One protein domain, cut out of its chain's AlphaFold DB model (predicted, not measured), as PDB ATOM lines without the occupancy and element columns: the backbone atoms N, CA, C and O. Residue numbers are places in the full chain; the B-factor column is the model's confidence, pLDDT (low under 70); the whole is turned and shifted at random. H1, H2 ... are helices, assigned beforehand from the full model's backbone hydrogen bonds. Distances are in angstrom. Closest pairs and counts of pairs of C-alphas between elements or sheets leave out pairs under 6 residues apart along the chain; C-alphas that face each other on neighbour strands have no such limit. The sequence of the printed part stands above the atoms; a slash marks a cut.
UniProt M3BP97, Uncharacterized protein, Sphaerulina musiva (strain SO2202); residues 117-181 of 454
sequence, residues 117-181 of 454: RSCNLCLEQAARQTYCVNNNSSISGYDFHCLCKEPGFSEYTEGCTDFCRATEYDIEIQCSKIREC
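What this domain is: This is residues 117 to 181 of the 454 residues of an uncharacterized protein of Sphaerulina musiva (strain SO2202) (UniProt M3BP97). Two helices, H1 and H3, lie side by side and run opposite ways, and H4 makes a corner with H3, starting beside it at Ile 171 and leading away from the pair. The one-turn helix H2 packs on H4, with its last residue, Leu 147, near both H1 and H3, while residues 131 to 143 form a long loop that swings out after H1 and folds back to H2. The printed part has 65 residues with four named helices, in the order H1, H2, H3, H4, and no named strand; its class is all helix. It is compact, with a radius of gyration of the C-alphas of 10.6 A, and rounded, spanning 25 by 25 by 21 A.

Where its parts are: Find C-alpha 117 at (218.068, 266.674, 300.085); here H1 begins, and it runs over residues 117 to 130, 20.0 A from first to last C-alpha, to C-alpha 130 at (213.937, 262.386, 319.155). Go on through residues 131 to 143, and you reach H2, residues 144 to 147. H3 follows at residues 155 to 164, 14.2 A long from first to last C-alpha. Look last for H4, residues 171 to 179, 11.9 A long in the same measure, which ends at C-alpha 179 at (222.581, 280.027, 320.932).

How they stand to each other: Start at Cys 119 in H1 and look across to Cys 164 in H3: their C-alphas, the closest of the two helices, are 5.2 A apart. H1 and H3 touch at a shallow tilt of 16 degrees and run opposite ways. H3 touches H4 as well, and the closest C-alphas are those of Thr 161 and Ile 171, 5.3 A apart. The lines of H3 and H4 are about perpendicular, at 80 degrees. H4 also touches H2, where the closest C-alphas, those of Phe 144 and Cys 175, are 7.2 A apart. From Leu 147, H2 is close to but not clearly touching H1, at 7.0 A to the C-alpha of Ala 127, and H3, at 7.4 A to the C-alpha of Thr 157. H1 and H4 are apart. In H1 and H4 every O i to N i+4 pair is within hydrogen-bond range, in H3 4 of 6 are, and H2 is too short for such a pair.

The domain as a whole: The two C-alphas farthest apart, those of Ser 118 and Cys 181, are 28.2 A apart. The printed part has no cut. The link from H1 to H2 is long, with 13 residues, while those from H2 to H3 and from H3 to H4 are short, with 7 and 6 residues. Read the B-factor column for the model's confidence: the mean pLDDT of the printed part is 87.3, and it is under 70 at residues 138 to 139, residues 151 to 153 and residue 181.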
ATOM      1  N   ARG A 117     219.221 267.591 299.946       91.88
ATOM      2  CA  ARG A 117     218.068 266.674 300.085       91.88
ATOM      3  C   ARG A 117     218.390 265.490 300.992       91.88
ATOM      4  O   ARG A 117     217.597 265.169 301.875       91.88
ATOM      5  N   SER A 118     219.547 264.868 300.788       93.19
ATOM      6  CA  SER A 118     220.055 263.768 301.610       93.19
ATOM      7  C   SER A 118     220.156 264.180 303.083       93.19
ATOM      8  O   SER A 118     219.686 263.452 303.958       93.19
ATOM      9  N   CYS A 119     220.668 265.383 303.361       95.12
ATOM     10  CA  CYS A 119     220.710 265.930 304.716       95.12
ATOM     11  C   CYS A 119     219.300 266.187 305.286       95.12
ATOM     12  O   CYS A 119     219.009 265.762 306.403       95.12
ATOM     13  N   ASN A 120     218.395 266.811 304.522       94.00
ATOM     14  CA  ASN A 120     217.022 267.095 304.965       94.00
ATOM     15  C   ASN A 120     216.268 265.809 305.381       94.00
ATOM     16  O   ASN A 120     215.620 265.778 306.427       94.00
ATOM     17  N   LEU A 121     216.456 264.710 304.636       94.56
ATOM     18  CA  LEU A 121     215.943 263.378 304.991       94.56
ATOM     19  C   LEU A 121     216.573 262.809 306.276       94.56
ATOM     20  O   LEU A 121     215.867 262.194 307.077       94.56
ATOM     21  N   CYS A 122     217.874 263.029 306.501       95.38
ATOM     22  CA  CYS A 122     218.542 262.655 307.754       95.38
ATOM     23  C   CYS A 122     217.917 263.399 308.946       95.38
ATOM     24  O   CYS A 122     217.552 262.777 309.944       95.38
ATOM     25  N   LEU A 123     217.706 264.712 308.815       94.88
ATOM     26  CA  LEU A 123     217.114 265.558 309.856       94.88
ATOM     27  C   LEU A 123     215.653 265.200 310.157       94.88
ATOM     28  O   LEU A 123     215.278 265.114 311.327       94.88
ATOM     29  N   GLU A 124     214.840 264.923 309.134       95.00
ATOM     30  CA  GLU A 124     213.467 264.443 309.327       95.00
ATOM     31  C   GLU A 124     213.444 263.089 310.058       95.00
ATOM     32  O   GLU A 124     212.626 262.862 310.953       95.00
ATOM     33  N   GLN A 125     214.379 262.194 309.727       94.00
ATOM     34  CA  GLN A 125     214.525 260.910 310.403       94.00
ATOM     35  C   GLN A 125     214.989 261.069 311.858       94.00
ATOM     36  O   GLN A 125     214.407 260.430 312.734       94.00
ATOM     37  N   ALA A 126     215.985 261.914 312.130       93.75
ATOM     38  CA  ALA A 126     216.460 262.194 313.483       93.75
ATOM     39  C   ALA A 126     215.331 262.776 314.348       93.75
ATOM     40  O   ALA A 126     215.042 262.244 315.418       93.75
ATOM     41  N   ALA A 127     214.600 263.770 313.835       94.94
ATOM     42  CA  ALA A 127     213.436 264.359 314.498       94.94
ATOM     43  C   ALA A 127     212.314 263.355 314.804       94.94
ATOM     44  O   ALA A 127     211.664 263.452 315.844       94.94
ATOM     45  N   ARG A 128     212.096 262.356 313.938       92.56
ATOM     46  CA  ARG A 128     211.148 261.259 314.203       92.56
ATOM     47  C   ARG A 128     211.605 260.316 315.325       92.56
ATOM     48  O   ARG A 128     210.746 259.675 315.922       92.56
ATOM     49  N   GLN A 129     212.907 260.221 315.617       93.12
ATOM     50  CA  GLN A 129     213.452 259.408 316.720       93.12
ATOM     51  C   GLN A 129     213.517 260.188 318.043       93.12
ATOM     52  O   GLN A 129     213.212 259.633 319.095       93.12
ATOM     53  N   THR A 130     213.855 261.479 317.990       91.88
ATOM     54  CA  THR A 130     213.937 262.386 319.155       91.88
ATOM     55  C   THR A 130     212.594 263.029 319.525       91.88
ATOM     56  O   THR A 130     212.504 263.805 320.471       91.88
ATOM     57  N   TYR A 131     211.531 262.723 318.774       93.31
ATOM     58  CA  TYR A 131     210.205 263.353 318.846       93.31
ATOM     59  C   TYR A 131     210.182 264.865 318.535       93.31
ATOM     60  O   TYR A 131     209.135 265.501 318.667       93.31
ATOM     61  N   CYS A 132     211.275 265.430 318.013       95.38
ATOM     62  CA  CYS A 132     211.389 266.814 317.540       95.38
ATOM     63  C   CYS A 132     210.696 267.085 316.184       95.38
ATOM     64  O   CYS A 132     211.175 267.883 315.376       95.38
ATOM     65  N   VAL A 133     209.575 266.413 315.904       94.06
ATOM     66  CA  VAL A 133     208.794 266.573 314.665       94.06
ATOM     67  C   VAL A 133     208.033 267.900 314.696       94.06
ATOM     68  O   VAL A 133     207.232 268.150 315.600       94.06
ATOM     69  N   ASN A 134     208.239 268.746 313.685       91.25
ATOM     70  CA  ASN A 134     207.561 270.038 313.603       91.25
ATOM     71  C   ASN A 134     206.166 269.887 312.977       91.25
ATOM     72  O   ASN A 134     206.003 269.933 311.762       91.25
ATOM     73  N   ASN A 135     205.152 269.741 313.830       86.31
ATOM     74  CA  ASN A 135     203.752 269.585 313.413       86.31
ATOM     75  C   ASN A 135     203.125 270.851 312.788       86.31
ATOM     76  O   ASN A 135     202.018 270.769 312.259       86.31
ATOM     77  N   ASN A 136     203.795 272.008 312.864       82.62
ATOM     78  CA  ASN A 136     203.245 273.305 312.450       82.62
ATOM     79  C   ASN A 136     203.835 273.828 311.125       82.62
ATOM     80  O   ASN A 136     203.287 274.760 310.542       82.62
ATOM     81  N   SER A 137     204.944 273.254 310.649       74.19
ATOM     82  CA  SER A 137     205.651 273.674 309.432       74.19
ATOM     83  C   SER A 137     205.266 272.811 308.229       74.19
ATOM     84  O   SER A 137     205.242 271.586 308.301       74.19
ATOM     85  N   SER A 138     205.024 273.460 307.089       61.19
ATOM     86  CA  SER A 138     204.810 272.815 305.787       61.19
ATOM     87  C   SER A 138     206.096 272.649 304.960       61.19
ATOM     88  O   SER A 138     206.026 272.161 303.833       61.19
ATOM     89  N   ILE A 139     207.250 273.078 305.487       67.56
ATOM     90  CA  ILE A 139     208.503 273.256 304.728       67.56
ATOM     91  C   ILE A 139     209.577 272.248 305.164       67.56
ATOM     92  O   ILE A 139     210.268 271.677 304.325       67.56
ATOM     93  N   SER A 140     209.688 271.990 306.467       73.62
ATOM     94  CA  SER A 140     210.554 270.961 307.051       73.62
ATOM     95  C   SER A 140     209.829 270.234 308.187       73.62
ATOM     96  O   SER A 140     209.227 270.866 309.057       73.62
ATOM     97  N   GLY A 141     209.894 268.898 308.192       91.00
ATOM     98  CA  GLY A 141     209.198 268.041 309.168       91.00
ATOM     99  C   GLY A 141     209.843 267.986 310.560       91.00
ATOM    100  O   GLY A 141     209.526 267.097 311.347       91.00
ATOM    101  N   TYR A 142     210.765 268.898 310.869       94.12
ATOM    102  CA  TYR A 142     211.630 268.858 312.046       94.12
ATOM    103  C   TYR A 142     211.818 270.244 312.673       94.12
ATOM    104  O   TYR A 142     211.823 271.263 311.980       94.12
ATOM    105  N   ASP A 143     211.952 270.280 313.999       93.75
ATOM    106  CA  ASP A 143     212.212 271.491 314.778       93.75
ATOM    107  C   ASP A 143     213.681 271.530 315.226       93.75
ATOM    108  O   ASP A 143     214.083 270.818 316.151       93.75
ATOM    109  N   PHE A 144     214.478 272.403 314.600       92.50
ATOM    110  CA  PHE A 144     215.861 272.652 315.016       92.50
ATOM    111  C   PHE A 144     215.956 273.075 316.489       92.50
ATOM    112  O   PHE A 144     216.889 272.664 317.167       92.50
ATOM    113  N   HIS A 145     215.007 273.843 317.030       91.81
ATOM    114  CA  HIS A 145     215.086 274.309 318.416       91.81
ATOM    115  C   HIS A 145     214.908 273.173 319.436       91.81
ATOM    116  O   HIS A 145     215.479 273.230 320.529       91.81
ATOM    117  N   CYS A 146     214.167 272.126 319.073       94.56
ATOM    118  CA  CYS A 146     214.103 270.874 319.819       94.56
ATOM    119  C   CYS A 146     215.385 270.040 319.631       94.56
ATOM    120  O   CYS A 146     216.006 269.663 320.626       94.56
ATOM    121  N   LEU A 147     215.850 269.838 318.389       93.88
ATOM    122  CA  LEU A 147     217.080 269.073 318.101       93.88
ATOM    123  C   LEU A 147     218.317 269.664 318.809       93.88
ATOM    124  O   LEU A 147     219.125 268.936 319.375       93.88
ATOM    125  N   CYS A 148     218.428 270.993 318.862       92.88
ATOM    126  CA  CYS A 148     219.521 271.719 319.519       92.88
ATOM    127  C   CYS A 148     219.478 271.710 321.059       92.88
ATOM    128  O   CYS A 148     220.408 272.233 321.692       92.88
ATOM    129  N   LYS A 149     218.403 271.179 321.660       88.12
ATOM    130  CA  LYS A 149     218.196 271.104 323.116       88.12
ATOM    131  C   LYS A 149     218.534 269.747 323.726       88.12
ATOM    132  O   LYS A 149     218.659 269.689 324.950       88.12
ATOM    133  N   GLU A 150     218.692 268.683 322.938       74.88
ATOM    134  CA  GLU A 150     219.122 267.395 323.489       74.88
ATOM    135  C   GLU A 150     220.566 267.495 324.026       74.88
ATOM    136  O   GLU A 150     221.486 267.846 323.278       74.88
ATOM    137  N   PRO A 151     220.805 267.221 325.324       52.16
ATOM    138  CA  PRO A 151     222.119 267.398 325.923       52.16
ATOM    139  C   PRO A 151     223.095 266.329 325.417       52.16
ATOM    140  O   PRO A 151     223.021 265.171 325.817       52.16
ATOM    141  N   GLY A 152     224.037 266.757 324.573       57.97
ATOM    142  CA  GLY A 152     225.109 265.924 324.019       57.97
ATOM    143  C   GLY A 152     224.932 265.520 322.554       57.97
ATOM    144  O   GLY A 152     225.868 264.952 322.010       57.97
ATOM    145  N   PHE A 153     223.795 265.864 321.930       67.19
ATOM    146  CA  PHE A 153     223.261 265.209 320.727       67.19
ATOM    147  C   PHE A 153     222.936 263.724 320.979       67.19
ATOM    148  O   PHE A 153     223.695 262.976 321.593       67.19
ATOM    149  N   SER A 154     221.771 263.277 320.522       73.25
ATOM    150  CA  SER A 154     221.501 261.846 320.382       73.25
ATOM    151  C   SER A 154     222.369 261.256 319.264       73.25
ATOM    152  O   SER A 154     222.674 261.940 318.293       73.25
ATOM    153  N   GLU A 155     222.695 259.963 319.334       78.69
ATOM    154  CA  GLU A 155     223.452 259.229 318.294       78.69
ATOM    155  C   GLU A 155     222.870 259.441 316.873       78.69
ATOM    156  O   GLU A 155     223.590 259.543 315.880       78.69
ATOM    157  N   TYR A 156     221.544 259.606 316.789       81.31
ATOM    158  CA  TYR A 156     220.799 259.951 315.575       81.31
ATOM    159  C   TYR A 156     221.076 261.366 315.050       81.31
ATOM    160  O   TYR A 156     221.084 261.566 313.838       81.31
ATOM    161  N   THR A 157     221.255 262.352 315.934       86.12
ATOM    162  CA  THR A 157     221.589 263.728 315.540       86.12
ATOM    163  C   THR A 157     223.079 263.886 315.270       86.12
ATOM    164  O   THR A 157     223.405 264.487 314.256       86.12
ATOM    165  N   GLU A 158     223.971 263.272 316.054       87.56
ATOM    166  CA  GLU A 158     225.424 263.261 315.798       87.56
ATOM    167  C   GLU A 158     225.748 262.720 314.392       87.56
ATOM    168  O   GLU A 158     226.407 263.395 313.598       87.56
ATOM    169  N   GLY A 159     225.172 261.568 314.023       88.69
ATOM    170  CA  GLY A 159     225.336 260.989 312.685       88.69
ATOM    171  C   GLY A 159     224.765 261.841 311.539       88.69
ATOM    172  O   GLY A 159     225.235 261.724 310.407       88.69
ATOM    173  N   CYS A 160     223.784 262.710 311.812       93.19
ATOM    174  CA  CYS A 160     223.299 263.687 310.833       93.19
ATOM    175  C   CYS A 160     224.114 264.989 310.842       93.19
ATOM    176  O   CYS A 160     224.247 265.588 309.781       93.19
ATOM    177  N   THR A 161     224.696 265.415 311.968       92.31
ATOM    178  CA  THR A 161     225.589 266.583 312.046       92.31
ATOM    179  C   THR A 161     226.767 266.418 311.093       92.31
ATOM    180  O   THR A 161     226.945 267.245 310.198       92.31
ATOM    181  N   ASP A 162     227.515 265.314 311.213       90.19
ATOM    182  CA  ASP A 162     228.657 265.030 310.333       90.19
ATOM    183  C   ASP A 162     228.234 264.987 308.856       90.19
ATOM    184  O   ASP A 162     228.872 265.612 308.010       90.19
ATOM    185  N   PHE A 163     227.116 264.318 308.550       93.50
ATOM    186  CA  PHE A 163     226.596 264.202 307.184       93.50
ATOM    187  C   PHE A 163     226.124 265.546 306.590       93.50
ATOM    188  O   PHE A 163     226.245 265.788 305.386       93.50
ATOM    189  N   CYS A 164     225.577 266.431 307.425       95.56
ATOM    190  CA  CYS A 164     225.036 267.731 307.031       95.56
ATOM    191  C   CYS A 164     226.073 268.866 307.027       95.56
ATOM    192  O   CYS A 164     225.750 269.937 306.510       95.56
ATOM    193  N   ARG A 165     227.296 268.661 307.546       94.19
ATOM    194  CA  ARG A 165     228.328 269.707 307.744       94.19
ATOM    195  C   ARG A 165     228.723 270.483 306.476       94.19
ATOM    196  O   ARG A 165     229.189 271.614 306.551       94.19
ATOM    197  N   ALA A 166     228.515 269.907 305.290       92.25
ATOM    198  CA  ALA A 166     228.754 270.575 304.005       92.25
ATOM    199  C   ALA A 166     227.524 271.330 303.438       92.25
ATOM    200  O   ALA A 166     227.559 271.780 302.293       92.25
ATOM    201  N   THR A 167     226.430 271.457 304.198       94.25
ATOM    202  CA  THR A 167     225.134 271.990 303.731       94.25
ATOM    203  C   THR A 167     224.646 273.184 304.558       94.25
ATOM    204  O   THR A 167     225.068 273.395 305.693       94.25
ATOM    205  N   GLU A 168     223.673 273.937 304.035       92.38
ATOM    206  CA  GLU A 168     222.997 275.008 304.789       92.38
ATOM    207  C   GLU A 168     222.218 274.511 306.026       92.38
ATOM    208  O   GLU A 168     221.838 275.315 306.881       92.38
ATOM    209  N   TYR A 169     221.986 273.200 306.138       92.75
ATOM    210  CA  TYR A 169     221.253 272.561 307.230       92.75
ATOM    211  C   TYR A 169     222.165 271.941 308.305       92.75
ATOM    212  O   TYR A 169     221.665 271.197 309.148       92.75
ATOM    213  N   ASP A 170     223.471 272.235 308.296       93.44
ATOM    214  CA  ASP A 170     224.403 271.834 309.359       93.44
ATOM    215  C   ASP A 170     223.836 272.172 310.753       93.44
ATOM    216  O   ASP A 170     223.543 273.331 311.076       93.44
ATOM    217  N   ILE A 171     223.680 271.131 311.576       91.50
ATOM    218  CA  ILE A 171     223.114 271.217 312.920       91.50
ATOM    219  C   ILE A 171     223.989 272.105 313.814       91.50
ATOM    220  O   ILE A 171     223.442 272.917 314.557       91.50
ATOM    221  N   GLU A 172     225.322 272.038 313.723       90.88
ATOM    222  CA  GLU A 172     226.214 272.891 314.522       90.88
ATOM    223  C   GLU A 172     225.995 274.374 314.197       90.88
ATOM    224  O   GLU A 172     225.847 275.196 315.106       90.88
ATOM    225  N   ILE A 173     225.884 274.717 312.909       91.88
ATOM    226  CA  ILE A 173     225.654 276.093 312.446       91.88
ATOM    227  C   ILE A 173     224.260 276.589 312.857       91.88
ATOM    228  O   ILE A 173     224.128 277.707 313.364       91.88
ATOM    229  N   GLN A 174     223.211 275.783 312.670       92.88
ATOM    230  CA  GLN A 174     221.846 276.190 313.023       92.88
ATOM    231  C   GLN A 174     221.652 276.280 314.547       92.88
ATOM    232  O   GLN A 174     221.064 277.247 315.037       92.88
ATOM    233  N   CYS A 175     222.233 275.359 315.323       92.06
ATOM    234  CA  CYS A 175     222.247 275.455 316.783       92.06
ATOM    235  C   CYS A 175     223.081 276.633 317.296       92.06
ATOM    236  O   CYS A 175     222.715 277.221 318.315       92.06
ATOM    237  N   SER A 176     224.167 277.008 316.612       89.94
ATOM    238  CA  SER A 176     224.972 278.177 316.989       89.94
ATOM    239  C   SER A 176     224.186 279.472 316.801       89.94
ATOM    240  O   SER A 176     224.064 280.224 317.761       89.94
ATOM    241  N   LYS A 177     223.502 279.665 315.661       87.88
ATOM    242  CA  LYS A 177     222.588 280.810 315.447       87.88
ATOM    243  C   LYS A 177     221.511 280.926 316.537       87.88
ATOM    244  O   LYS A 177     221.196 282.022 316.986       87.88
ATOM    245  N   ILE A 178     220.955 279.794 316.983       84.94
ATOM    246  CA  ILE A 178     219.959 279.747 318.069       84.94
ATOM    247  C   ILE A 178     220.588 280.116 319.429       84.94
ATOM    248  O   ILE A 178     219.938 280.763 320.248       84.94
ATOM    249  N   ARG A 179     221.846 279.728 319.685       82.81
ATOM    250  CA  ARG A 179     222.581 280.027 320.932       82.81
ATOM    251  C   ARG A 179     223.143 281.451 320.981       82.81
ATOM    252  O   ARG A 179     223.220 282.021 322.064       82.81
ATOM    253  N   GLU A 180     223.499 282.022 319.834       74.38
ATOM    254  CA  GLU A 180     224.010 283.393 319.671       74.38
ATOM    255  C   GLU A 180     222.922 284.470 319.819       74.38
ATOM    256  O   GLU A 180     223.237 285.656 319.873       74.38
ATOM    257  N   CYS A 181     221.657 284.071 319.993       56.03
ATOM    258  CA  CYS A 181     220.534 284.966 320.265       56.03
ATOM    259  C   CYS A 181     219.986 284.848 321.717       56.03
ATOM    260  O   CYS A 181     218.774 284.723 321.907       56.03
TER     261      CYS A 181